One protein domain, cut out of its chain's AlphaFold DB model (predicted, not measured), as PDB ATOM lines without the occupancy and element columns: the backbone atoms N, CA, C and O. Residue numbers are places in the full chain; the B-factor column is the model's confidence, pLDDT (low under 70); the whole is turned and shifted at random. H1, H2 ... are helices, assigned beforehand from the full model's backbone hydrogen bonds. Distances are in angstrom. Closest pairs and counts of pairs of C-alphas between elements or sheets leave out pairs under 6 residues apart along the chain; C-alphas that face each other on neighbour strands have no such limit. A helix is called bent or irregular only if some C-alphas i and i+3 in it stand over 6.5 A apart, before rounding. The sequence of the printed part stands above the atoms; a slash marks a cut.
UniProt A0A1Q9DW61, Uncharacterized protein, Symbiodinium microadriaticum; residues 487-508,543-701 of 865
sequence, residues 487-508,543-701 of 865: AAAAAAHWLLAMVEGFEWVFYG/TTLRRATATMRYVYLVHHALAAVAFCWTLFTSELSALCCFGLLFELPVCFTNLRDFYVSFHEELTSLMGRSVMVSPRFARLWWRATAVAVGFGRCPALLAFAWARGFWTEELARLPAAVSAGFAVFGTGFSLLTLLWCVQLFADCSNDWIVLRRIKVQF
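AT A GLANCE: This is residues 487 to 508 and 543 to 701 of the 865 residues of an uncharacterized protein of Symbiodinium microadriaticum (UniProt A0A1Q9DW61). An elongated, loosely fitted pile of helices: the long helix H8 runs nearly its full length, with H5 and H6, one after the other, folded back along it, and H3, which is bent but runs nearly straight, packs on H5. H2 packs on the first arm of H3, H1 lies between H2 and H8 with few contacts, and the short H4 and H7 sit near opposite ends. The printed part has 181 residues with eight named helices, H1 to H8 in chain order, and no named strand, class all helix. It is only just loose, close to compact, with a radius of gyration of the C-alphas of 19.2 A and spans of 64 by 33 by 32 A.

HOW THE PARTS SIT: H1, residues 487 to 508, is close to but not clearly touching H2, residues 543 to 572, the closest C-alphas being those of Leu 496 and His 559, 7.7 A apart. H3, residues 578 to 601, was assigned as one helix by its hydrogen bonds but is bent, with C-alphas 586 and 589 6.9 A apart; its arms H3a, residues 578 to 586, and H3b, residues 589 to 601, stand at a shallow tilt of 23 degrees. H2 and H3a form a helical hairpin, touching with residues 563 to 570 of H2 alone, closest at the C-alphas of Phe 567 and Cys 580, 5.9 A. H4, residues 603 to 610, is about perpendicular to H3b, at 80 degrees. H5, residues 618 to 635, touches H3b at a shallow tilt of 27 degrees, opposite ways, closest at the C-alphas of Pro 589 and Ala 631, 5.0 A. H6, residues 637 to 649, and H5 meet only through their link. H7, residues 651 to 656, is close to but not clearly touching H8, residues 659 to 700. Residues 669 to 676 of H8 touch H6, closest at the C-alphas of Leu 640 and Ser 673, 5.6 A. H5 and H8 only just touch, with 3 pairs of C-alphas within 8 A, at a shallow tilt of 8 degrees, opposite ways. In H1, H2, H3a, H3b and H4 to H8, every O i to N i+4 pair is within hydrogen-bond range.

IN THESE COORDINATES: H1 begins at C-alpha 487, (-37.843, -36.224, 33.805), and is 31.7 A long. H2 measures 42.3 A, H5 25.0 A and H8 61.2 A. H8 ends at C-alpha 700, (0.516, -54.461, 3.608).

THE WHOLE: The C-alphas farthest apart, of Arg 656 and Phe 701, are 64.6 A apart. Residues 509 to 542 are not printed; C-alphas 508 and 543 are 17.4 A apart across this cut. Of the links printed whole, none is long. The mean pLDDT of the printed part is 73.3, and residues 487 to 508 are among those under 70.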
ATOM      1  N   ALA A 487     -38.936 -37.125  33.438       51.50
ATOM      2  CA  ALA A 487     -37.843 -36.224  33.805       51.50
ATOM      3  C   ALA A 487     -36.747 -36.933  34.623       51.50
ATOM      4  O   ALA A 487     -35.560 -36.736  34.362       51.50
ATOM      5  N   ALA A 488     -37.125 -37.796  35.571       54.59
ATOM      6  CA  ALA A 488     -36.184 -38.583  36.368       54.59
ATOM      7  C   ALA A 488     -35.422 -39.608  35.514       54.59
ATOM      8  O   ALA A 488     -34.205 -39.740  35.654       54.59
ATOM      9  N   ALA A 489     -36.110 -40.284  34.589       54.62
ATOM     10  CA  ALA A 489     -35.483 -41.200  33.642       54.62
ATOM     11  C   ALA A 489     -34.476 -40.473  32.738       54.62
ATOM     12  O   ALA A 489     -33.346 -40.935  32.589       54.62
ATOM     13  N   ALA A 490     -34.839 -39.301  32.205       53.81
ATOM     14  CA  ALA A 490     -33.936 -38.479  31.402       53.81
ATOM     15  C   ALA A 490     -32.708 -38.008  32.202       53.81
ATOM     16  O   ALA A 490     -31.588 -38.073  31.700       53.81
ATOM     17  N   ALA A 491     -32.884 -37.590  33.459       53.12
ATOM     18  CA  ALA A 491     -31.777 -37.172  34.321       53.12
ATOM     19  C   ALA A 491     -30.822 -38.331  34.666       53.12
ATOM     20  O   ALA A 491     -29.603 -38.158  34.608       53.12
ATOM     21  N   ALA A 492     -31.353 -39.519  34.975       55.62
ATOM     22  CA  ALA A 492     -30.550 -40.715  35.233       55.62
ATOM     23  C   ALA A 492     -29.744 -41.133  33.995       55.62
ATOM     24  O   ALA A 492     -28.553 -41.428  34.090       55.62
ATOM     25  N   HIS A 493     -30.379 -41.080  32.825       60.47
ATOM     26  CA  HIS A 493     -29.739 -41.358  31.546       60.47
ATOM     27  C   HIS A 493     -28.621 -40.350  31.233       60.47
ATOM     28  O   HIS A 493     -27.554 -40.725  30.750       60.47
ATOM     29  N   TRP A 494     -28.829 -39.068  31.556       57.06
ATOM     30  CA  TRP A 494     -27.830 -38.015  31.375       57.06
ATOM     31  C   TRP A 494     -26.606 -38.197  32.286       57.06
ATOM     32  O   TRP A 494     -25.472 -38.059  31.833       57.06
ATOM     33  N   LEU A 495     -26.824 -38.557  33.554       55.34
ATOM     34  CA  LEU A 495     -25.751 -38.864  34.504       55.34
ATOM     35  C   LEU A 495     -24.915 -40.070  34.056       55.34
ATOM     36  O   LEU A 495     -23.690 -40.009  34.115       55.34
ATOM     37  N   LEU A 496     -25.560 -41.132  33.567       58.06
ATOM     38  CA  LEU A 496     -24.867 -42.313  33.042       58.06
ATOM     39  C   LEU A 496     -24.012 -41.973  31.816       58.06
ATOM     40  O   LEU A 496     -22.842 -42.341  31.773       58.06
ATOM     41  N   ALA A 497     -24.549 -41.193  30.876       55.81
ATOM     42  CA  ALA A 497     -23.813 -40.789  29.681       55.81
ATOM     43  C   ALA A 497     -22.647 -39.821  29.983       55.81
ATOM     44  O   ALA A 497     -21.622 -39.844  29.302       55.81
ATOM     45  N   MET A 498     -22.764 -38.983  31.023       53.94
ATOM     46  CA  MET A 498     -21.651 -38.166  31.528       53.94
ATOM     47  C   MET A 498     -20.525 -39.045  32.087       53.94
ATOM     48  O   MET A 498     -19.366 -38.843  31.728       53.94
ATOM     49  N   VAL A 499     -20.855 -40.029  32.931       60.12
ATOM     50  CA  VAL A 499     -19.872 -40.972  33.496       60.12
ATOM     51  C   VAL A 499     -19.150 -41.732  32.383       60.12
ATOM     52  O   VAL A 499     -17.924 -41.829  32.401       60.12
ATOM     53  N   GLU A 500     -19.893 -42.180  31.372       57.03
ATOM     54  CA  GLU A 500     -19.348 -42.850  30.194       57.03
ATOM     55  C   GLU A 500     -18.353 -41.959  29.427       57.03
ATOM     56  O   GLU A 500     -17.227 -42.373  29.144       57.03
ATOM     57  N   GLY A 501     -18.730 -40.706  29.144       54.59
ATOM     58  CA  GLY A 501     -17.878 -39.755  28.428       54.59
ATOM     59  C   GLY A 501     -16.571 -39.433  29.160       54.59
ATOM     60  O   GLY A 501     -15.526 -39.303  28.523       54.59
ATOM     61  N   PHE A 502     -16.597 -39.345  30.494       54.03
ATOM     62  CA  PHE A 502     -15.388 -39.102  31.284       54.03
ATOM     63  C   PHE A 502     -14.390 -40.265  31.189       54.03
ATOM     64  O   PHE A 502     -13.198 -40.020  31.001       54.03
ATOM     65  N   GLU A 503     -14.841 -41.518  31.265       54.84
ATOM     66  CA  GLU A 503     -13.937 -42.676  31.226       54.84
ATOM     67  C   GLU A 503     -13.294 -42.895  29.849       54.84
ATOM     68  O   GLU A 503     -12.102 -43.211  29.772       54.84
ATOM     69  N   TRP A 504     -14.019 -42.641  28.753       53.09
ATOM     70  CA  TRP A 504     -13.458 -42.714  27.398       53.09
ATOM     71  C   TRP A 504     -12.368 -41.669  27.146       53.09
ATOM     72  O   TRP A 504     -11.360 -41.972  26.504       53.09
ATOM     73  N   VAL A 505     -12.507 -40.462  27.702       51.28
ATOM     74  CA  VAL A 505     -11.458 -39.430  27.638       51.28
ATOM     75  C   VAL A 505     -10.192 -39.897  28.364       51.28
ATOM     76  O   VAL A 505      -9.089 -39.739  27.835       51.28
ATOM     77  N   PHE A 506     -10.324 -40.538  29.530       54.53
ATOM     78  CA  PHE A 506      -9.178 -41.131  30.231       54.53
ATOM     79  C   PHE A 506      -8.532 -42.277  29.439       54.53
ATOM     80  O   PHE A 506      -7.303 -42.371  29.390       54.53
ATOM     81  N   TYR A 507      -9.332 -43.110  28.768       51.28
ATOM     82  CA  TYR A 507      -8.839 -44.186  27.903       51.28
ATOM     83  C   TYR A 507      -8.092 -43.655  26.665       51.28
ATOM     84  O   TYR A 507      -7.009 -44.143  26.331       51.28
ATOM     85  N   GLY A 508      -8.608 -42.606  26.019       51.09
ATOM     86  CA  GLY A 508      -7.951 -41.948  24.884       51.09
ATOM     87  C   GLY A 508      -6.621 -41.293  25.269       51.09
ATOM     88  O   GLY A 508      -5.616 -41.471  24.579       51.09
ATOM     89  N   THR A 543      -3.958 -55.928  33.566       55.72
ATOM     90  CA  THR A 543      -5.069 -56.203  34.485       55.72
ATOM     91  C   THR A 543      -5.909 -54.974  34.831       55.72
ATOM     92  O   THR A 543      -7.119 -55.112  34.974       55.72
ATOM     93  N   THR A 544      -5.324 -53.782  34.936       56.22
ATOM     94  CA  THR A 544      -6.049 -52.523  35.176       56.22
ATOM     95  C   THR A 544      -6.892 -52.146  33.961       56.22
ATOM     96  O   THR A 544      -8.067 -51.825  34.111       56.22
ATOM     97  N   LEU A 545      -6.348 -52.324  32.752       50.50
ATOM     98  CA  LEU A 545      -7.080 -52.121  31.498       50.50
ATOM     99  C   LEU A 545      -8.257 -53.102  31.356       50.50
ATOM    100  O   LEU A 545      -9.383 -52.693  31.075       50.50
ATOM    101  N   ARG A 546      -8.044 -54.395  31.652       57.78
ATOM    102  CA  ARG A 546      -9.134 -55.393  31.675       57.78
ATOM    103  C   ARG A 546     -10.218 -55.058  32.698       57.78
ATOM    104  O   ARG A 546     -11.388 -55.306  32.432       57.78
ATOM    105  N   ARG A 547      -9.847 -54.502  33.857       57.53
ATOM    106  CA  ARG A 547     -10.798 -54.104  34.909       57.53
ATOM    107  C   ARG A 547     -11.621 -52.881  34.515       57.53
ATOM    108  O   ARG A 547     -12.828 -52.908  34.728       57.53
ATOM    109  N   ALA A 548     -11.011 -51.868  33.903       51.12
ATOM    110  CA  ALA A 548     -11.735 -50.711  33.371       51.12
ATOM    111  C   ALA A 548     -12.734 -51.146  32.285       51.12
ATOM    112  O   ALA A 548     -13.927 -50.871  32.384       51.12
ATOM    113  N   THR A 549     -12.282 -51.977  31.340       58.59
ATOM    114  CA  THR A 549     -13.141 -52.526  30.275       58.59
ATOM    115  C   THR A 549     -14.290 -53.377  30.837       58.59
ATOM    116  O   THR A 549     -15.411 -53.326  30.340       58.59
ATOM    117  N   ALA A 550     -14.045 -54.164  31.892       59.28
ATOM    118  CA  ALA A 550     -15.088 -54.946  32.556       59.28
ATOM    119  C   ALA A 550     -16.091 -54.063  33.317       59.28
ATOM    120  O   ALA A 550     -17.286 -54.337  33.278       59.28
ATOM    121  N   THR A 551     -15.624 -53.002  33.974       57.69
ATOM    122  CA  THR A 551     -16.481 -52.053  34.704       57.69
ATOM    123  C   THR A 551     -17.420 -51.335  33.742       57.69
ATOM    124  O   THR A 551     -18.629 -51.342  33.968       57.69
ATOM    125  N   MET A 552     -16.898 -50.862  32.606       56.78
ATOM    126  CA  MET A 552     -17.704 -50.288  31.525       56.78
ATOM    127  C   MET A 552     -18.774 -51.256  31.023       56.78
ATOM    128  O   MET A 552     -19.931 -50.870  30.912       56.78
ATOM    129  N   ARG A 553     -18.446 -52.543  30.830       58.50
ATOM    130  CA  ARG A 553     -19.445 -53.566  30.456       58.50
ATOM    131  C   ARG A 553     -20.575 -53.692  31.472       58.50
ATOM    132  O   ARG A 553     -21.713 -53.906  31.070       58.50
ATOM    133  N   TYR A 554     -20.285 -53.588  32.768       59.78
ATOM    134  CA  TYR A 554     -21.313 -53.693  33.805       59.78
ATOM    135  C   TYR A 554     -22.190 -52.450  33.879       59.78
ATOM    136  O   TYR A 554     -23.407 -52.594  33.975       59.78
ATOM    137  N   VAL A 555     -21.605 -51.255  33.781       60.19
ATOM    138  CA  VAL A 555     -22.370 -50.002  33.691       60.19
ATOM    139  C   VAL A 555     -23.301 -50.054  32.480       60.19
ATOM    140  O   VAL A 555     -24.496 -49.797  32.615       60.19
ATOM    141  N   TYR A 556     -22.794 -50.522  31.338       63.69
ATOM    142  CA  TYR A 556     -23.577 -50.703  30.120       63.69
ATOM    143  C   TYR A 556     -24.692 -51.739  30.245       63.69
ATOM    144  O   TYR A 556     -25.819 -51.520  29.805       63.69
ATOM    145  N   LEU A 557     -24.391 -52.883  30.858       65.19
ATOM    146  CA  LEU A 557     -25.372 -53.937  31.080       65.19
ATOM    147  C   LEU A 557     -26.494 -53.455  32.004       65.19
ATOM    148  O   LEU A 557     -27.660 -53.732  31.738       65.19
ATOM    149  N   VAL A 558     -26.155 -52.724  33.069       62.31
ATOM    150  CA  VAL A 558     -27.132 -52.141  33.999       62.31
ATOM    151  C   VAL A 558     -27.973 -51.080  33.296       62.31
ATOM    152  O   VAL A 558     -29.193 -51.097  33.439       62.31
ATOM    153  N   HIS A 559     -27.354 -50.213  32.494       74.00
ATOM    154  CA  HIS A 559     -28.049 -49.219  31.675       74.00
ATOM    155  C   HIS A 559     -29.073 -49.864  30.738       74.00
ATOM    156  O   HIS A 559     -30.257 -49.533  30.796       74.00
ATOM    157  N   HIS A 560     -28.661 -50.852  29.941       69.38
ATOM    158  CA  HIS A 560     -29.569 -51.555  29.034       69.38
ATOM    159  C   HIS A 560     -30.621 -52.388  29.767       69.38
ATOM    160  O   HIS A 560     -31.753 -52.467  29.301       69.38
ATOM    161  N   ALA A 561     -30.300 -52.973  30.923       62.06
ATOM    162  CA  ALA A 561     -31.284 -53.672  31.743       62.06
ATOM    163  C   ALA A 561     -32.349 -52.707  32.282       62.06
ATOM    164  O   ALA A 561     -33.534 -53.025  32.237       62.06
ATOM    165  N   LEU A 562     -31.958 -51.514  32.737       58.59
ATOM    166  CA  LEU A 562     -32.889 -50.480  33.192       58.59
ATOM    167  C   LEU A 562     -33.729 -49.927  32.038       58.59
ATOM    168  O   LEU A 562     -34.941 -49.784  32.192       58.59
ATOM    169  N   ALA A 563     -33.121 -49.687  30.877       62.81
ATOM    170  CA  ALA A 563     -33.830 -49.277  29.670       62.81
ATOM    171  C   ALA A 563     -34.832 -50.351  29.212       62.81
ATOM    172  O   ALA A 563     -35.981 -50.033  28.914       62.81
ATOM    173  N   ALA A 564     -34.440 -51.629  29.230       59.59
ATOM    174  CA  ALA A 564     -35.312 -52.752  28.897       59.59
ATOM    175  C   ALA A 564     -36.453 -52.916  29.909       59.59
ATOM    176  O   ALA A 564     -37.588 -53.133  29.506       59.59
ATOM    177  N   VAL A 565     -36.194 -52.764  31.212       63.88
ATOM    178  CA  VAL A 565     -37.238 -52.796  32.248       63.88
ATOM    179  C   VAL A 565     -38.211 -51.634  32.077       63.88
ATOM    180  O   VAL A 565     -39.418 -51.860  32.120       63.88
ATOM    181  N   ALA A 566     -37.720 -50.418  31.834       58.31
ATOM    182  CA  ALA A 566     -38.564 -49.260  31.553       58.31
ATOM    183  C   ALA A 566     -39.422 -49.487  30.295       58.31
ATOM    184  O   ALA A 566     -40.621 -49.216  30.306       58.31
ATOM    185  N   PHE A 567     -38.839 -50.076  29.249       58.56
ATOM    186  CA  PHE A 567     -39.538 -50.423  28.015       58.56
ATOM    187  C   PHE A 567     -40.605 -51.509  28.227       58.56
ATOM    188  O   PHE A 567     -41.766 -51.317  27.862       58.56
ATOM    189  N   CYS A 568     -40.252 -52.623  28.873       63.22
ATOM    190  CA  CYS A 568     -41.184 -53.693  29.223       63.22
ATOM    191  C   CYS A 568     -42.308 -53.192  30.133       63.22
ATOM    192  O   CYS A 568     -43.446 -53.621  29.974       63.22
ATOM    193  N   TRP A 569     -42.015 -52.264  31.047       66.88
ATOM    194  CA  TRP A 569     -43.022 -51.614  31.878       66.88
ATOM    195  C   TRP A 569     -44.001 -50.801  31.029       66.88
ATOM    196  O   TRP A 569     -45.204 -50.967  31.183       66.88
ATOM    197  N   THR A 570     -43.518 -49.998  30.077       60.28
ATOM    198  CA  THR A 570     -44.404 -49.244  29.172       60.28
ATOM    199  C   THR A 570     -45.197 -50.112  28.199       60.28
ATOM    200  O   THR A 570     -46.336 -49.782  27.879       60.28
ATOM    201  N   LEU A 571     -44.636 -51.242  27.756       58.12
ATOM    202  CA  LEU A 571     -45.382 -52.248  26.997       58.12
ATOM    203  C   LEU A 571     -46.481 -52.878  27.856       58.12
ATOM    204  O   LEU A 571     -47.606 -53.037  27.397       58.12
ATOM    205  N   PHE A 572     -46.160 -53.219  29.106       63.41
ATOM    206  CA  PHE A 572     -47.095 -53.840  30.041       63.41
ATOM    207  C   PHE A 572     -48.249 -52.909  30.426       63.41
ATOM    208  O   PHE A 572     -49.375 -53.371  30.585       63.41
ATOM    209  N   THR A 573     -47.996 -51.605  30.561       73.50
ATOM    210  CA  THR A 573     -49.051 -50.633  30.877       73.50
ATOM    211  C   THR A 573     -49.901 -50.250  29.666       73.50
ATOM    212  O   THR A 573     -50.874 -49.522  29.842       73.50
ATOM    213  N   SER A 574     -49.556 -50.698  28.451       53.75
ATOM    214  CA  SER A 574     -50.150 -50.248  27.177       53.75
ATOM    215  C   SER A 574     -50.088 -48.728  26.960       53.75
ATOM    216  O   SER A 574     -50.624 -48.210  25.982       53.75
ATOM    217  N   GLU A 575     -49.388 -48.006  27.832       59.50
ATOM    218  CA  GLU A 575     -49.051 -46.600  27.677       59.50
ATOM    219  C   GLU A 575     -47.709 -46.538  26.960       59.50
ATOM    220  O   GLU A 575     -46.687 -46.119  27.514       59.50
ATOM    221  N   LEU A 576     -47.700 -47.023  25.717       46.19
ATOM    222  CA  LEU A 576     -46.531 -46.945  24.860       46.19
ATOM    223  C   LEU A 576     -46.319 -45.476  24.490       46.19
ATOM    224  O   LEU A 576     -46.742 -44.996  23.439       46.19
ATOM    225  N   SER A 577     -45.708 -44.720  25.397       58.97
ATOM    226  CA  SER A 577     -45.305 -43.359  25.094       58.97
ATOM    227  C   SER A 577     -44.317 -43.443  23.934       58.97
ATOM    228  O   SER A 577     -43.390 -44.257  23.954       58.97
ATOM    229  N   ALA A 578     -44.499 -42.613  22.906       53.38
ATOM    230  CA  ALA A 578     -43.555 -42.518  21.792       53.38
ATOM    231  C   ALA A 578     -42.100 -42.364  22.291       53.38
ATOM    232  O   ALA A 578     -41.170 -42.844  21.650       53.38
ATOM    233  N   LEU A 579     -41.922 -41.784  23.486       55.75
ATOM    234  CA  LEU A 579     -40.671 -41.698  24.240       55.75
ATOM    235  C   LEU A 579     -39.943 -43.037  24.436       55.75
ATOM    236  O   LEU A 579     -38.720 -43.055  24.366       55.75
ATOM    237  N   CYS A 580     -40.643 -44.153  24.638       57.44
ATOM    238  CA  CYS A 580     -40.006 -45.463  24.807       57.44
ATOM    239  C   CYS A 580     -39.493 -46.047  23.488       57.44
ATOM    240  O   CYS A 580     -38.388 -46.586  23.449       57.44
ATOM    241  N   CYS A 581     -40.234 -45.872  22.391       61.16
ATOM    242  CA  CYS A 581     -39.739 -46.199  21.052       61.16
ATOM    243  C   CYS A 581     -38.540 -45.317  20.678       61.16
ATOM    244  O   CYS A 581     -37.557 -45.815  20.131       61.16
ATOM    245  N   PHE A 582     -38.581 -44.030  21.041       66.38
ATOM    246  CA  PHE A 582     -37.435 -43.136  20.893       66.38
ATOM    247  C   PHE A 582     -36.257 -43.558  21.767       66.38
ATOM    248  O   PHE A 582     -35.140 -43.506  21.283       66.38
ATOM    249  N   GLY A 583     -36.476 -44.036  22.995       72.75
ATOM    250  CA  GLY A 583     -35.413 -44.556  23.858       72.75
ATOM    251  C   GLY A 583     -34.698 -45.765  23.251       72.75
ATOM    252  O   GLY A 583     -33.474 -45.835  23.264       72.75
ATOM    253  N   LEU A 584     -35.439 -46.687  22.638       67.12
ATOM    254  CA  LEU A 584     -34.861 -47.872  21.997       67.12
ATOM    255  C   LEU A 584     -34.097 -47.508  20.713       67.12
ATOM    256  O   LEU A 584     -32.986 -47.986  20.488       67.12
ATOM    257  N   LEU A 585     -34.651 -46.592  19.912       75.31
ATOM    258  CA  LEU A 585     -33.955 -46.015  18.761       75.31
ATOM    259  C   LEU A 585     -32.713 -45.218  19.188       75.31
ATOM    260  O   LEU A 585     -31.694 -45.276  18.509       75.31
ATOM    261  N   PHE A 586     -32.762 -44.529  20.328       76.81
ATOM    262  CA  PHE A 586     -31.653 -43.770  20.903       76.81
ATOM    263  C   PHE A 586     -30.502 -44.678  21.357       76.81
ATOM    264  O   PHE A 586     -29.339 -44.289  21.240       76.81
ATOM    265  N   GLU A 587     -30.799 -45.892  21.820       80.75
ATOM    266  CA  GLU A 587     -29.812 -46.905  22.223       80.75
ATOM    267  C   GLU A 587     -29.254 -47.732  21.058       80.75
ATOM    268  O   GLU A 587     -28.188 -48.332  21.170       80.75
ATOM    269  N   LEU A 588     -29.926 -47.764  19.909       81.38
ATOM    270  CA  LEU A 588     -29.483 -48.559  18.762       81.38
ATOM    271  C   LEU A 588     -28.044 -48.225  18.291       81.38
ATOM    272  O   LEU A 588     -27.264 -49.156  18.087       81.38
ATOM    273  N   PRO A 589     -27.629 -46.947  18.154       81.62
ATOM    274  CA  PRO A 589     -26.263 -46.596  17.749       81.62
ATOM    275  C   PRO A 589     -25.205 -47.093  18.723       81.62
ATOM    276  O   PRO A 589     -24.152 -47.572  18.323       81.62
ATOM    277  N   VAL A 590     -25.532 -46.985  20.003       81.25
ATOM    278  CA  VAL A 590     -24.717 -47.405  21.129       81.25
ATOM    279  C   VAL A 590     -24.498 -48.919  21.103       81.25
ATOM    280  O   VAL A 590     -23.383 -49.410  21.266       81.25
ATOM    281  N   CYS A 591     -25.558 -49.686  20.843       80.88
ATOM    282  CA  CYS A 591     -25.445 -51.129  20.670       80.88
ATOM    283  C   CYS A 591     -24.518 -51.476  19.496       80.88
ATOM    284  O   CYS A 591     -23.712 -52.399  19.608       80.88
ATOM    285  N   PHE A 592     -24.588 -50.728  18.387       84.12
ATOM    286  CA  PHE A 592     -23.708 -50.937  17.237       84.12
ATOM    287  C   PHE A 592     -22.241 -50.585  17.522       84.12
ATOM    288  O   PHE A 592     -21.356 -51.324  17.084       84.12
ATOM    289  N   THR A 593     -21.955 -49.512  18.263       80.31
ATOM    290  CA  THR A 593     -20.577 -49.166  18.655       80.31
ATOM    291  C   THR A 593     -20.010 -50.184  19.640       80.31
ATOM    292  O   THR A 593     -18.911 -50.688  19.431       80.31
ATOM    293  N   ASN A 594     -20.788 -50.603  20.637       82.31
ATOM    294  CA  ASN A 594     -20.362 -51.620  21.601       82.31
ATOM    295  C   ASN A 594     -20.103 -52.976  20.951       82.31
ATOM    296  O   ASN A 594     -19.143 -53.671  21.286       82.31
ATOM    297  N   LEU A 595     -20.966 -53.373  20.017       81.25
ATOM    298  CA  LEU A 595     -20.811 -54.631  19.311       81.25
ATOM    299  C   LEU A 595     -19.600 -54.580  18.364       81.25
ATOM    300  O   LEU A 595     -18.858 -55.558  18.304       81.25
ATOM    301  N   ARG A 596     -19.304 -53.433  17.730       82.81
ATOM    302  CA  ARG A 596     -18.019 -53.211  17.039       82.81
ATOM    303  C   ARG A 596     -16.847 -53.396  17.994       82.81
ATOM    304  O   ARG A 596     -15.963 -54.196  17.700       82.81
ATOM    305  N   ASP A 597     -16.829 -52.679  19.111       80.12
ATOM    306  CA  ASP A 597     -15.694 -52.687  20.036       80.12
ATOM    307  C   ASP A 597     -15.469 -54.077  20.630       80.12
ATOM    308  O   ASP A 597     -14.325 -54.497  20.812       80.12
ATOM    309  N   PHE A 598     -16.544 -54.840  20.850       79.31
ATOM    310  CA  PHE A 598     -16.476 -56.259  21.176       79.31
ATOM    311  C   PHE A 598     -15.760 -57.049  20.073       79.31
ATOM    312  O   PHE A 598     -14.776 -57.732  20.349       79.31
ATOM    313  N   TYR A 599     -16.199 -56.932  18.821       78.81
ATOM    314  CA  TYR A 599     -15.584 -57.650  17.704       78.81
ATOM    315  C   TYR A 599     -14.119 -57.255  17.457       78.81
ATOM    316  O   TYR A 599     -13.322 -58.126  17.113       78.81
ATOM    317  N   VAL A 600     -13.753 -55.980  17.638       76.31
ATOM    318  CA  VAL A 600     -12.361 -55.506  17.522       76.31
ATOM    319  C   VAL A 600     -11.519 -56.049  18.675       76.31
ATOM    320  O   VAL A 600     -10.448 -56.603  18.446       76.31
ATOM    321  N   SER A 601     -12.017 -55.945  19.911       80.62
ATOM    322  CA  SER A 601     -11.291 -56.379  21.114       80.62
ATOM    323  C   SER A 601     -11.064 -57.886  21.166       80.62
ATOM    324  O   SER A 601     -10.082 -58.324  21.754       80.62
ATOM    325  N   PHE A 602     -11.978 -58.665  20.586       76.00
ATOM    326  CA  PHE A 602     -11.915 -60.125  20.550       76.00
ATOM    327  C   PHE A 602     -11.587 -60.659  19.161       76.00
ATOM    328  O   PHE A 602     -11.953 -61.787  18.826       76.00
ATOM    329  N   HIS A 603     -10.954 -59.843  18.314       80.81
ATOM    330  CA  HIS A 603     -10.745 -60.227  16.929       80.81
ATOM    331  C   HIS A 603      -9.938 -61.525  16.814       80.81
ATOM    332  O   HIS A 603     -10.319 -62.417  16.055       80.81
ATOM    333  N   GLU A 604      -8.865 -61.658  17.596       77.56
ATOM    334  CA  GLU A 604      -8.004 -62.842  17.596       77.56
ATOM    335  C   GLU A 604      -8.728 -64.072  18.142       77.56
ATOM    336  O   GLU A 604      -8.706 -65.129  17.507       77.56
ATOM    337  N   GLU A 605      -9.429 -63.951  19.272       82.88
ATOM    338  CA  GLU A 605     -10.162 -65.066  19.868       82.88
ATOM    339  C   GLU A 605     -11.296 -65.536  18.958       82.88
ATOM    340  O   GLU A 605     -11.421 -66.736  18.715       82.88
ATOM    341  N   LEU A 606     -12.081 -64.613  18.400       75.12
ATOM    342  CA  LEU A 606     -13.167 -64.932  17.473       75.12
ATOM    343  C   LEU A 606     -12.637 -65.536  16.172       75.12
ATOM    344  O   LEU A 606     -13.225 -66.488  15.665       75.12
ATOM    345  N   THR A 607     -11.503 -65.047  15.664       81.00
ATOM    346  CA  THR A 607     -10.837 -65.635  14.493       81.00
ATOM    347  C   THR A 607     -10.330 -67.043  14.796       81.00
ATOM    348  O   THR A 607     -10.496 -67.942  13.973       81.00
ATOM    349  N   SER A 608      -9.768 -67.266  15.988       81.06
ATOM    350  CA  SER A 608      -9.302 -68.586  16.422       81.06
ATOM    351  C   SER A 608     -10.452 -69.580  16.609       81.06
ATOM    352  O   SER A 608     -10.309 -70.751  16.265       81.06
ATOM    353  N   LEU A 609     -11.599 -69.105  17.105       82.31
ATOM    354  CA  LEU A 609     -12.790 -69.911  17.352       82.31
ATOM    355  C   LEU A 609     -13.494 -70.281  16.042       82.31
ATOM    356  O   LEU A 609     -13.895 -71.425  15.859       82.31
ATOM    357  N   MET A 610     -13.641 -69.316  15.133       76.25
ATOM    358  CA  MET A 610     -14.405 -69.487  13.893       76.25
ATOM    359  C   MET A 610     -13.552 -69.944  12.705       76.25
ATOM    360  O   MET A 610     -14.085 -70.187  11.623       76.25
ATOM    361  N   GLY A 611     -12.227 -70.030  12.861       88.31
ATOM    362  CA  GLY A 611     -11.298 -70.402  11.787       88.31
ATOM    363  C   GLY A 611     -11.278 -69.423  10.606       88.31
ATOM    364  O   GLY A 611     -10.664 -69.701   9.577       88.31
ATOM    365  N   ARG A 612     -11.967 -68.284  10.729       80.44
ATOM    366  CA  ARG A 612     -12.061 -67.213   9.740       80.44
ATOM    367  C   ARG A 612     -12.145 -65.881  10.464       80.44
ATOM    368  O   ARG A 612     -12.803 -65.749  11.493       80.44
ATOM    369  N   SER A 613     -11.494 -64.886   9.883       76.25
ATOM    370  CA  SER A 613     -11.517 -63.530  10.402       76.25
ATOM    371  C   SER A 613     -12.866 -62.875  10.091       76.25
ATOM    372  O   SER A 613     -13.155 -62.575   8.932       76.25
ATOM    373  N   VAL A 614     -13.714 -62.660  11.108       65.44
ATOM    374  CA  VAL A 614     -15.077 -62.131  10.857       65.44
ATOM    375  C   VAL A 614     -15.134 -60.619  10.663       65.44
ATOM    376  O   VAL A 614     -16.128 -60.101  10.167       65.44
ATOM    377  N   MET A 615     -14.049 -59.913  10.984       62.53
ATOM    378  CA  MET A 615     -13.947 -58.452  10.883       62.53
ATOM    379  C   MET A 615     -13.130 -57.960   9.677       62.53
ATOM    380  O   MET A 615     -13.153 -56.770   9.381       62.53
ATOM    381  N   VAL A 616     -12.430 -58.831   8.940       60.19
ATOM    382  CA  VAL A 616     -11.439 -58.367   7.942       60.19
ATOM    383  C   VAL A 616     -12.016 -58.125   6.550       60.19
ATOM    384  O   VAL A 616     -11.329 -57.587   5.689       60.19
ATOM    385  N   SER A 617     -13.298 -58.402   6.303       79.12
ATOM    386  CA  SER A 617     -13.922 -57.950   5.055       79.12
ATOM    387  C   SER A 617     -14.108 -56.425   5.091       79.12
ATOM    388  O   SER A 617     -14.965 -55.940   5.837       79.12
ATOM    389  N   PRO A 618     -13.430 -55.635   4.230       77.94
ATOM    390  CA  PRO A 618     -13.651 -54.188   4.163       77.94
ATOM    391  C   PRO A 618     -15.085 -53.839   3.739       77.94
ATOM    392  O   PRO A 618     -15.504 -52.687   3.822       77.94
ATOM    393  N   ARG A 619     -15.845 -54.815   3.215       82.69
ATOM    394  CA  ARG A 619     -17.277 -54.667   2.931       82.69
ATOM    395  C   ARG A 619     -18.105 -54.749   4.211       82.69
ATOM    396  O   ARG A 619     -19.003 -53.932   4.368       82.69
ATOM    397  N   PHE A 620     -17.779 -55.664   5.128       84.00
ATOM    398  CA  PHE A 620     -18.492 -55.801   6.399       84.00
ATOM    399  C   PHE A 620     -18.287 -54.576   7.290       84.00
ATOM    400  O   PHE A 620     -19.266 -53.991   7.735       84.00
ATOM    401  N   ALA A 621     -17.045 -54.107   7.447       79.19
ATOM    402  CA  ALA A 621     -16.762 -52.890   8.214       79.19
ATOM    403  C   ALA A 621     -17.484 -51.656   7.635       79.19
ATOM    404  O   ALA A 621     -18.073 -50.871   8.373       79.19
ATOM    405  N   ARG A 622     -17.520 -51.510   6.301       81.56
ATOM    406  CA  ARG A 622     -18.296 -50.443   5.643       81.56
ATOM    407  C   ARG A 622     -19.797 -50.574   5.879       81.56
ATOM    408  O   ARG A 622     -20.452 -49.568   6.134       81.56
ATOM    409  N   LEU A 623     -20.345 -51.784   5.779       86.62
ATOM    410  CA  LEU A 623     -21.761 -52.033   6.038       86.62
ATOM    411  C   LEU A 623     -22.112 -51.722   7.498       86.62
ATOM    412  O   LEU A 623     -23.124 -51.079   7.750       86.62
ATOM    413  N   TRP A 624     -21.242 -52.106   8.433       87.44
ATOM    414  CA  TRP A 624     -21.386 -51.823   9.856       87.44
ATOM    415  C   TRP A 624     -21.430 -50.327  10.140       87.44
ATOM    416  O   TRP A 624     -22.345 -49.843  10.802       87.44
ATOM    417  N   TRP A 625     -20.478 -49.570   9.592       85.94
ATOM    418  CA  TRP A 625     -20.434 -48.124   9.781       85.94
ATOM    419  C   TRP A 625     -21.601 -47.408   9.111       85.94
ATOM    420  O   TRP A 625     -22.138 -46.466   9.686       85.94
ATOM    421  N   ARG A 626     -22.076 -47.894   7.958       85.69
ATOM    422  CA  ARG A 626     -23.322 -47.406   7.350       85.69
ATOM    423  C   ARG A 626     -24.526 -47.677   8.250       85.69
ATOM    424  O   ARG A 626     -25.297 -46.757   8.495       85.69
ATOM    425  N   ALA A 627     -24.663 -48.891   8.780       86.50
ATOM    426  CA  ALA A 627     -25.746 -49.240   9.698       86.50
ATOM    427  C   ALA A 627     -25.691 -48.407  10.987       86.50
ATOM    428  O   ALA A 627     -26.714 -47.901  11.436       86.50
ATOM    429  N   THR A 628     -24.493 -48.192  11.529       85.19
ATOM    430  CA  THR A 628     -24.268 -47.366  12.720       85.19
ATOM    431  C   THR A 628     -24.606 -45.901  12.442       85.19
ATOM    432  O   THR A 628     -25.325 -45.288  13.220       85.19
ATOM    433  N   ALA A 629     -24.163 -45.337  11.316       83.88
ATOM    434  CA  ALA A 629     -24.479 -43.962  10.928       83.88
ATOM    435  C   ALA A 629     -25.984 -43.760  10.692       83.88
ATOM    436  O   ALA A 629     -26.549 -42.767  11.146       83.88
ATOM    437  N   VAL A 630     -26.649 -44.723  10.045       85.81
ATOM    438  CA  VAL A 630     -28.112 -44.748   9.902       85.81
ATOM    439  C   VAL A 630     -28.765 -44.804  11.282       85.81
ATOM    440  O   VAL A 630     -29.629 -43.984  11.575       85.81
ATOM    441  N   ALA A 631     -28.312 -45.692  12.169       85.38
ATOM    442  CA  ALA A 631     -28.815 -45.770  13.534       85.38
ATOM    443  C   ALA A 631     -28.646 -44.440  14.277       85.38
ATOM    444  O   ALA A 631     -29.590 -43.999  14.923       85.38
ATOM    445  N   VAL A 632     -27.495 -43.762  14.176       81.81
ATOM    446  CA  VAL A 632     -27.283 -42.431  14.782       81.81
ATOM    447  C   VAL A 632     -28.259 -41.418  14.187       81.81
ATOM    448  O   VAL A 632     -28.935 -40.702  14.927       81.81
ATOM    449  N   GLY A 633     -28.376 -41.390  12.860       83.06
ATOM    450  CA  GLY A 633     -29.264 -40.484  12.140       83.06
ATOM    451  C   GLY A 633     -30.730 -40.644  12.541       83.06
ATOM    452  O   GLY A 633     -31.410 -39.651  12.767       83.06
ATOM    453  N   PHE A 634     -31.216 -41.876  12.690       82.31
ATOM    454  CA  PHE A 634     -32.607 -42.151  13.066       82.31
ATOM    455  C   PHE A 634     -32.846 -42.195  14.578       82.31
ATOM    456  O   PHE A 634     -33.959 -41.951  15.026       82.31
ATOM    457  N   GLY A 635     -31.832 -42.511  15.371       83.19
ATOM    458  CA  GLY A 635     -31.957 -42.684  16.814       83.19
ATOM    459  C   GLY A 635     -31.719 -41.411  17.606       83.19
ATOM    460  O   GLY A 635     -32.405 -41.138  18.588       83.19
ATOM    461  N   ARG A 636     -30.740 -40.612  17.179       82.06
ATOM    462  CA  ARG A 636     -30.218 -39.485  17.957       82.06
ATOM    463  C   ARG A 636     -30.616 -38.136  17.361       82.06
ATOM    464  O   ARG A 636     -30.967 -37.223  18.109       82.06
ATOM    465  N   CYS A 637     -30.647 -38.001  16.032       84.50
ATOM    466  CA  CYS A 637     -31.051 -36.739  15.404       84.50
ATOM    467  C   CYS A 637     -32.524 -36.360  15.641       84.50
ATOM    468  O   CYS A 637     -32.782 -35.163  15.768       84.50
ATOM    469  N   PRO A 638     -33.500 -37.284  15.780       83.81
ATOM    470  CA  PRO A 638     -34.863 -36.880  16.114       83.81
ATOM    471  C   PRO A 638     -34.980 -36.220  17.484       83.81
ATOM    472  O   PRO A 638     -35.813 -35.339  17.635       83.81
ATOM    473  N   ALA A 639     -34.129 -36.564  18.457       78.81
ATOM    474  CA  ALA A 639     -34.107 -35.876  19.748       78.81
ATOM    475  C   ALA A 639     -33.618 -34.424  19.604       78.81
ATOM    476  O   ALA A 639     -34.215 -33.510  20.171       78.81
ATOM    477  N   LEU A 640     -32.584 -34.198  18.781       84.69
ATOM    478  CA  LEU A 640     -32.108 -32.857  18.419       84.69
ATOM    479  C   LEU A 640     -33.191 -32.049  17.700       84.69
ATOM    480  O   LEU A 640     -33.457 -30.905  18.065       84.69
ATOM    481  N   LEU A 641     -33.824 -32.653  16.693       82.31
ATOM    482  CA  LEU A 641     -34.887 -32.022  15.921       82.31
ATOM    483  C   LEU A 641     -36.113 -31.751  16.786       82.31
ATOM    484  O   LEU A 641     -36.667 -30.668  16.689       82.31
ATOM    485  N   ALA A 642     -36.506 -32.672  17.666       80.38
ATOM    486  CA  ALA A 642     -37.622 -32.488  18.587       80.38
ATOM    487  C   ALA A 642     -37.339 -31.370  19.593       80.38
ATOM    488  O   ALA A 642     -38.213 -30.545  19.845       80.38
ATOM    489  N   PHE A 643     -36.117 -31.289  20.130       87.62
ATOM    490  CA  PHE A 643     -35.728 -30.185  21.003       87.62
ATOM    491  C   PHE A 643     -35.726 -28.851  20.251       87.62
ATOM    492  O   PHE A 643     -36.338 -27.895  20.721       87.62
ATOM    493  N   ALA A 644     -35.099 -28.787  19.072       87.06
ATOM    494  CA  ALA A 644     -35.084 -27.590  18.233       87.06
ATOM    495  C   ALA A 644     -36.501 -27.171  17.810       87.06
ATOM    496  O   ALA A 644     -36.827 -25.987  17.842       87.06
ATOM    497  N   TRP A 645     -37.359 -28.138  17.486       87.69
ATOM    498  CA  TRP A 645     -38.760 -27.933  17.136       87.69
ATOM    499  C   TRP A 645     -39.554 -27.386  18.318       87.69
ATOM    500  O   TRP A 645     -40.198 -26.349  18.188       87.69
ATOM    501  N   ALA A 646     -39.461 -28.014  19.491       84.94
ATOM    502  CA  ALA A 646     -40.110 -27.525  20.704       84.94
ATOM    503  C   ALA A 646     -39.641 -26.101  21.046       84.94
ATOM    504  O   ALA A 646     -40.451 -25.237  21.367       84.94
ATOM    505  N   ARG A 647     -38.341 -25.814  20.897       87.62
ATOM    506  CA  ARG A 647     -37.788 -24.470  21.111       87.62
ATOM    507  C   ARG A 647     -38.164 -23.457  20.035       87.62
ATOM    508  O   ARG A 647     -38.103 -22.275  20.331       87.62
ATOM    509  N   GLY A 648     -38.477 -23.877  18.814       89.56
ATOM    510  CA  GLY A 648     -38.868 -22.981  17.725       89.56
ATOM    511  C   GLY A 648     -40.363 -22.679  17.724       89.56
ATOM    512  O   GLY A 648     -40.761 -21.533  17.538       89.56
ATOM    513  N   PHE A 649     -41.187 -23.700  17.968       90.69
ATOM    514  CA  PHE A 649     -42.636 -23.632  17.792       90.69
ATOM    515  C   PHE A 649     -43.423 -23.524  19.098       90.69
ATOM    516  O   PHE A 649     -44.530 -23.002  19.066       90.69
ATOM    517  N   TRP A 650     -42.886 -23.995  20.227       88.56
ATOM    518  CA  TRP A 650     -43.591 -24.011  21.520       88.56
ATOM    519  C   TRP A 650     -42.967 -23.051  22.533       88.56
ATOM    520  O   TRP A 650     -42.999 -23.290  23.737       88.56
ATOM    521  N   THR A 651     -42.353 -21.964  22.061       89.88
ATOM    522  CA  THR A 651     -41.731 -20.960  22.938       89.88
ATOM    523  C   THR A 651     -42.726 -20.359  23.923       89.88
ATOM    524  O   THR A 651     -42.386 -20.196  25.093       89.88
ATOM    525  N   GLU A 652     -43.955 -20.070  23.486       90.25
ATOM    526  CA  GLU A 652     -44.998 -19.509  24.346       90.25
ATOM    527  C   GLU A 652     -45.487 -20.517  25.392       90.25
ATOM    528  O   GLU A 652     -45.606 -20.177  26.568       90.25
ATOM    529  N   GLU A 653     -45.731 -21.768  25.005       91.12
ATOM    530  CA  GLU A 653     -46.146 -22.837  25.915       91.12
ATOM    531  C   GLU A 653     -45.043 -23.173  26.923       91.12
ATOM    532  O   GLU A 653     -45.316 -23.291  28.119       91.12
ATOM    533  N   LEU A 654     -43.785 -23.249  26.477       84.56
ATOM    534  CA  LEU A 654     -42.624 -23.442  27.349       84.56
ATOM    535  C   LEU A 654     -42.414 -22.259  28.306       84.56
ATOM    536  O   LEU A 654     -41.917 -22.463  29.414       84.56
ATOM    537  N   ALA A 655     -42.800 -21.042  27.911       88.50
ATOM    538  CA  ALA A 655     -42.762 -19.862  28.775       88.50
ATOM    539  C   ALA A 655     -43.890 -19.844  29.821       88.50
ATOM    540  O   ALA A 655     -43.752 -19.184  30.850       88.50
ATOM    541  N   ARG A 656     -44.993 -20.572  29.590       92.75
ATOM    542  CA  ARG A 656     -46.091 -20.731  30.563       92.75
ATOM    543  C   ARG A 656     -45.797 -21.779  31.637       92.75
ATOM    544  O   ARG A 656     -46.471 -21.786  32.665       92.75
ATOM    545  N   LEU A 657     -44.818 -22.662  31.421       89.69
ATOM    546  CA  LEU A 657     -44.386 -23.623  32.436       89.69
ATOM    547  C   LEU A 657     -43.750 -22.901  33.638       89.69
ATOM    548  O   LEU A 657     -43.137 -21.845  33.466       89.69
ATOM    549  N   PRO A 658     -43.820 -23.478  34.856       95.69
ATOM    550  CA  PRO A 658     -43.087 -22.952  36.001       95.69
ATOM    551  C   PRO A 658     -41.610 -22.743  35.652       95.69
ATOM    552  O   PRO A 658     -40.999 -23.602  35.013       95.69
ATOM    553  N   ALA A 659     -41.023 -21.629  36.099       90.12
ATOM    554  CA  ALA A 659     -39.670 -21.224  35.709       90.12
ATOM    555  C   ALA A 659     -38.623 -22.336  35.908       90.12
ATOM    556  O   ALA A 659     -37.754 -22.518  35.062       90.12
ATOM    557  N   ALA A 660     -38.747 -23.130  36.978       85.69
ATOM    558  CA  ALA A 660     -37.873 -24.273  37.240       85.69
ATOM    559  C   ALA A 660     -37.993 -25.388  36.182       85.69
ATOM    560  O   ALA A 660     -36.985 -25.953  35.769       85.69
ATOM    561  N   VAL A 661     -39.207 -25.682  35.707       86.19
ATOM    562  CA  VAL A 661     -39.461 -26.711  34.684       86.19
ATOM    563  C   VAL A 661     -38.997 -26.226  33.313       86.19
ATOM    564  O   VAL A 661     -38.337 -26.968  32.593       86.19
ATOM    565  N   SER A 662     -39.276 -24.964  32.978       87.50
ATOM    566  CA  SER A 662     -38.810 -24.342  31.733       87.50
ATOM    567  C   SER A 662     -37.276 -24.271  31.678       87.50
ATOM    568  O   SER A 662     -36.662 -24.664  30.682       87.50
ATOM    569  N   ALA A 663     -36.637 -23.874  32.786       87.56
ATOM    570  CA  ALA A 663     -35.182 -23.892  32.927       87.56
ATOM    571  C   ALA A 663     -34.620 -25.315  32.830       87.56
ATOM    572  O   ALA A 663     -33.649 -25.531  32.108       87.56
ATOM    573  N   GLY A 664     -35.255 -26.294  33.482       83.69
ATOM    574  CA  GLY A 664     -34.895 -27.707  33.369       83.69
ATOM    575  C   GLY A 664     -34.953 -28.194  31.921       83.69
ATOM    576  O   GLY A 664     -33.963 -28.712  31.412       83.69
ATOM    577  N   PHE A 665     -36.060 -27.952  31.216       87.06
ATOM    578  CA  PHE A 665     -36.210 -28.315  29.807       87.06
ATOM    579  C   PHE A 665     -35.119 -27.686  28.929       87.06
ATOM    580  O   PHE A 665     -34.516 -28.368  28.101       87.06
ATOM    581  N   ALA A 666     -34.808 -26.403  29.136       86.19
ATOM    582  CA  ALA A 666     -33.758 -25.714  28.396       86.19
ATOM    583  C   ALA A 666     -32.357 -26.266  28.701       86.19
ATOM    584  O   ALA A 666     -31.583 -26.484  27.768       86.19
ATOM    585  N   VAL A 667     -32.023 -26.496  29.974       87.81
ATOM    586  CA  VAL A 667     -30.709 -26.999  30.403       87.81
ATOM    587  C   VAL A 667     -30.513 -28.439  29.948       87.81
ATOM    588  O   VAL A 667     -29.528 -28.723  29.270       87.81
ATOM    589  N   PHE A 668     -31.460 -29.333  30.244       84.62
ATOM    590  CA  PHE A 668     -31.361 -30.739  29.856       84.62
ATOM    591  C   PHE A 668     -31.448 -30.909  28.345       84.62
ATOM    592  O   PHE A 668     -30.615 -31.601  27.775       84.62
ATOM    593  N   GLY A 669     -32.378 -30.235  27.668       85.06
ATOM    594  CA  GLY A 669     -32.490 -30.334  26.214       85.06
ATOM    595  C   GLY A 669     -31.256 -29.792  25.484       85.06
ATOM    596  O   GLY A 669     -30.766 -30.427  24.548       85.06
ATOM    597  N   THR A 670     -30.669 -28.684  25.957       85.75
ATOM    598  CA  THR A 670     -29.408 -28.163  25.392       85.75
ATOM    599  C   THR A 670     -28.240 -29.096  25.718       85.75
ATOM    600  O   THR A 670     -27.426 -29.381  24.842       85.75
ATOM    601  N   GLY A 671     -28.172 -29.619  26.945       83.00
ATOM    602  CA  GLY A 671     -27.147 -30.572  27.373       83.00
ATOM    603  C   GLY A 671     -27.175 -31.868  26.564       83.00
ATOM    604  O   GLY A 671     -26.143 -32.287  26.049       83.00
ATOM    605  N   PHE A 672     -28.352 -32.467  26.374       82.25
ATOM    606  CA  PHE A 672     -28.539 -33.638  25.511       82.25
ATOM    607  C   PHE A 672     -28.199 -33.341  24.052       82.25
ATOM    608  O   PHE A 672     -27.606 -34.184  23.378       82.25
ATOM    609  N   SER A 673     -28.526 -32.140  23.572       85.00
ATOM    610  CA  SER A 673     -28.188 -31.730  22.211       85.00
ATOM    611  C   SER A 673     -26.677 -31.650  21.996       85.00
ATOM    612  O   SER A 673     -26.149 -32.210  21.036       85.00
ATOM    613  N   LEU A 674     -25.958 -31.009  22.920       85.81
ATOM    614  CA  LEU A 674     -24.499 -30.912  22.874       85.81
ATOM    615  C   LEU A 674     -23.837 -32.284  23.002       85.81
ATOM    616  O   LEU A 674     -22.910 -32.580  22.254       85.81
ATOM    617  N   LEU A 675     -24.336 -33.134  23.901       80.75
ATOM    618  CA  LEU A 675     -23.827 -34.491  24.073       80.75
ATOM    619  C   LEU A 675     -24.036 -35.335  22.811       80.75
ATOM    620  O   LEU A 675     -23.135 -36.060  22.400       80.75
ATOM    621  N   THR A 676     -25.195 -35.197  22.165       82.62
ATOM    622  CA  THR A 676     -25.492 -35.877  20.899       82.62
ATOM    623  C   THR A 676     -24.566 -35.406  19.782       82.62
ATOM    624  O   THR A 676     -24.030 -36.231  19.050       82.62
ATOM    625  N   LEU A 677     -24.322 -34.097  19.672       84.50
ATOM    626  CA  LEU A 677     -23.366 -33.551  18.705       84.50
ATOM    627  C   LEU A 677     -21.941 -34.047  18.971       84.50
ATOM    628  O   LEU A 677     -21.257 -34.443  18.030       84.50
ATOM    629  N   LEU A 678     -21.509 -34.074  20.236       83.12
ATOM    630  CA  LEU A 678     -20.202 -34.601  20.628       83.12
ATOM    631  C   LEU A 678     -20.063 -36.079  20.244       83.12
ATOM    632  O   LEU A 678     -19.046 -36.472  19.684       83.12
ATOM    633  N   TRP A 679     -21.109 -36.874  20.475       80.81
ATOM    634  CA  TRP A 679     -21.175 -38.273  20.057       80.81
ATOM    635  C   TRP A 679     -21.108 -38.441  18.543       80.81
ATOM    636  O   TRP A 679     -20.368 -39.291  18.063       80.81
ATOM    637  N   CYS A 680     -21.832 -37.623  17.774       82.12
ATOM    638  CA  CYS A 680     -21.730 -37.645  16.318       82.12
ATOM    639  C   CYS A 680     -20.290 -37.362  15.869       82.12
ATOM    640  O   CYS A 680     -19.763 -38.088  15.031       82.12
ATOM    641  N   VAL A 681     -19.631 -36.352  16.450       84.75
ATOM    642  CA  VAL A 681     -18.224 -36.028  16.155       84.75
ATOM    643  C   VAL A 681     -17.297 -37.192  16.513       84.75
ATOM    644  O   VAL A 681     -16.445 -37.550  15.702       84.75
ATOM    645  N   GLN A 682     -17.485 -37.810  17.680       81.62
ATOM    646  CA  GLN A 682     -16.717 -38.981  18.106       81.62
ATOM    647  C   GLN A 682     -16.904 -40.152  17.134       81.62
ATOM    648  O   GLN A 682     -15.927 -40.737  16.675       81.62
ATOM    649  N   LEU A 683     -18.141 -40.428  16.727       80.25
ATOM    650  CA  LEU A 683     -18.452 -41.487  15.773       80.25
ATOM    651  C   LEU A 683     -17.794 -41.247  14.409       80.25
ATOM    652  O   LEU A 683     -17.270 -42.182  13.803       80.25
ATOM    653  N   PHE A 684     -17.776 -39.999  13.930       78.38
ATOM    654  CA  PHE A 684     -17.046 -39.622  12.717       78.38
ATOM    655  C   PHE A 684     -15.532 -39.819  12.865       78.38
ATOM    656  O   PHE A 684     -14.885 -40.281  11.920       78.38
ATOM    657  N   ALA A 685     -14.965 -39.500  14.031       80.25
ATOM    658  CA  ALA A 685     -13.552 -39.737  14.319       80.25
ATOM    659  C   ALA A 685     -13.225 -41.239  14.318       80.25
ATOM    660  O   ALA A 685     -12.261 -41.653  13.673       80.25
ATOM    661  N   ASP A 686     -14.066 -42.067  14.939       79.56
ATOM    662  CA  ASP A 686     -13.884 -43.520  14.991       79.56
ATOM    663  C   ASP A 686     -14.045 -44.178  13.614       79.56
ATOM    664  O   ASP A 686     -13.215 -45.002  13.227       79.56
ATOM    665  N   CYS A 687     -15.032 -43.744  12.817       77.12
ATOM    666  CA  CYS A 687     -15.162 -44.146  11.412       77.12
ATOM    667  C   CYS A 687     -13.890 -43.821  10.614       77.12
ATOM    668  O   CYS A 687     -13.419 -44.631   9.812       77.12
ATOM    669  N   SER A 688     -13.339 -42.620  10.820       75.25
ATOM    670  CA  SER A 688     -12.144 -42.150  10.113       75.25
ATOM    671  C   SER A 688     -10.906 -42.952  10.512       75.25
ATOM    672  O   SER A 688     -10.122 -43.345   9.645       75.25
ATOM    673  N   ASN A 689     -10.750 -43.254  11.804       78.25
ATOM    674  CA  ASN A 689      -9.662 -44.082  12.318       78.25
ATOM    675  C   ASN A 689      -9.717 -45.506  11.747       78.25
ATOM    676  O   ASN A 689      -8.708 -45.999  11.240       78.25
ATOM    677  N   ASP A 690     -10.893 -46.136  11.734       77.38
ATOM    678  CA  ASP A 690     -11.070 -47.470  11.147       77.38
ATOM    679  C   ASP A 690     -10.765 -47.489   9.655       77.38
ATOM    680  O   ASP A 690     -10.120 -48.414   9.154       77.38
ATOM    681  N   TRP A 691     -11.184 -46.452   8.931       73.94
ATOM    682  CA  TRP A 691     -10.864 -46.316   7.517       73.94
ATOM    683  C   TRP A 691      -9.352 -46.248   7.274       73.94
ATOM    684  O   TRP A 691      -8.839 -46.906   6.363       73.94
ATOM    685  N   ILE A 692      -8.618 -45.500   8.104       75.25
ATOM    686  CA  ILE A 692      -7.154 -45.406   8.029       75.25
ATOM    687  C   ILE A 692      -6.510 -46.769   8.310       75.25
ATOM    688  O   ILE A 692      -5.624 -47.186   7.558       75.25
ATOM    689  N   VAL A 693      -6.965 -47.488   9.342       74.88
ATOM    690  CA  VAL A 693      -6.457 -48.826   9.693       74.88
ATOM    691  C   VAL A 693      -6.698 -49.817   8.553       74.88
ATOM    692  O   VAL A 693      -5.760 -50.472   8.098       74.88
ATOM    693  N   LEU A 694      -7.916 -49.870   8.009       72.19
ATOM    694  CA  LEU A 694      -8.253 -50.737   6.876       72.19
ATOM    695  C   LEU A 694      -7.432 -50.404   5.624       72.19
ATOM    696  O   LEU A 694      -7.038 -51.307   4.883       72.19
ATOM    697  N   ARG A 695      -7.129 -49.119   5.389       74.62
ATOM    698  CA  ARG A 695      -6.268 -48.695   4.278       74.62
ATOM    699  C   ARG A 695      -4.828 -49.175   4.466       74.62
ATOM    700  O   ARG A 695      -4.241 -49.642   3.497       74.62
ATOM    701  N   ARG A 696      -4.280 -49.115   5.686       73.50
ATOM    702  CA  ARG A 696      -2.931 -49.633   5.995       73.50
ATOM    703  C   ARG A 696      -2.843 -51.146   5.812       73.50
ATOM    704  O   ARG A 696      -1.907 -51.616   5.176       73.50
ATOM    705  N   ILE A 697      -3.853 -51.886   6.273       70.75
ATOM    706  CA  ILE A 697      -3.941 -53.343   6.088       70.75
ATOM    707  C   ILE A 697      -3.946 -53.690   4.593       70.75
ATOM    708  O   ILE A 697      -3.190 -54.550   4.149       70.75
ATOM    709  N   LYS A 698      -4.738 -52.976   3.783       67.94
ATOM    710  CA  LYS A 698      -4.790 -53.201   2.331       67.94
ATOM    711  C   LYS A 698      -3.441 -52.957   1.638       67.94
ATOM    712  O   LYS A 698      -3.142 -53.648   0.674       67.94
ATOM    713  N   VAL A 699      -2.645 -51.999   2.119       70.25
ATOM    714  CA  VAL A 699      -1.302 -51.717   1.584       70.25
ATOM    715  C   VAL A 699      -0.304 -52.815   1.969       70.25
ATOM    716  O   VAL A 699       0.491 -53.206   1.129       70.25
ATOM    717  N   GLN A 700      -0.379 -53.372   3.182       62.94
ATOM    718  CA  GLN A 700       0.516 -54.461   3.608       62.94
ATOM    719  C   GLN A 700       0.263 -55.787   2.878       62.94
ATOM    720  O   GLN A 700       1.201 -56.539   2.639       62.94
ATOM    721  N   PHE A 701      -0.985 -56.070   2.494       55.59
ATOM    722  CA  PHE A 701      -1.316 -57.256   1.694       55.59
ATOM    723  C   PHE A 701      -1.126 -57.058   0.184       55.59
ATOM    724  O   PHE A 701      -1.174 -58.028  -0.567       55.59
TER     725      PHE A 701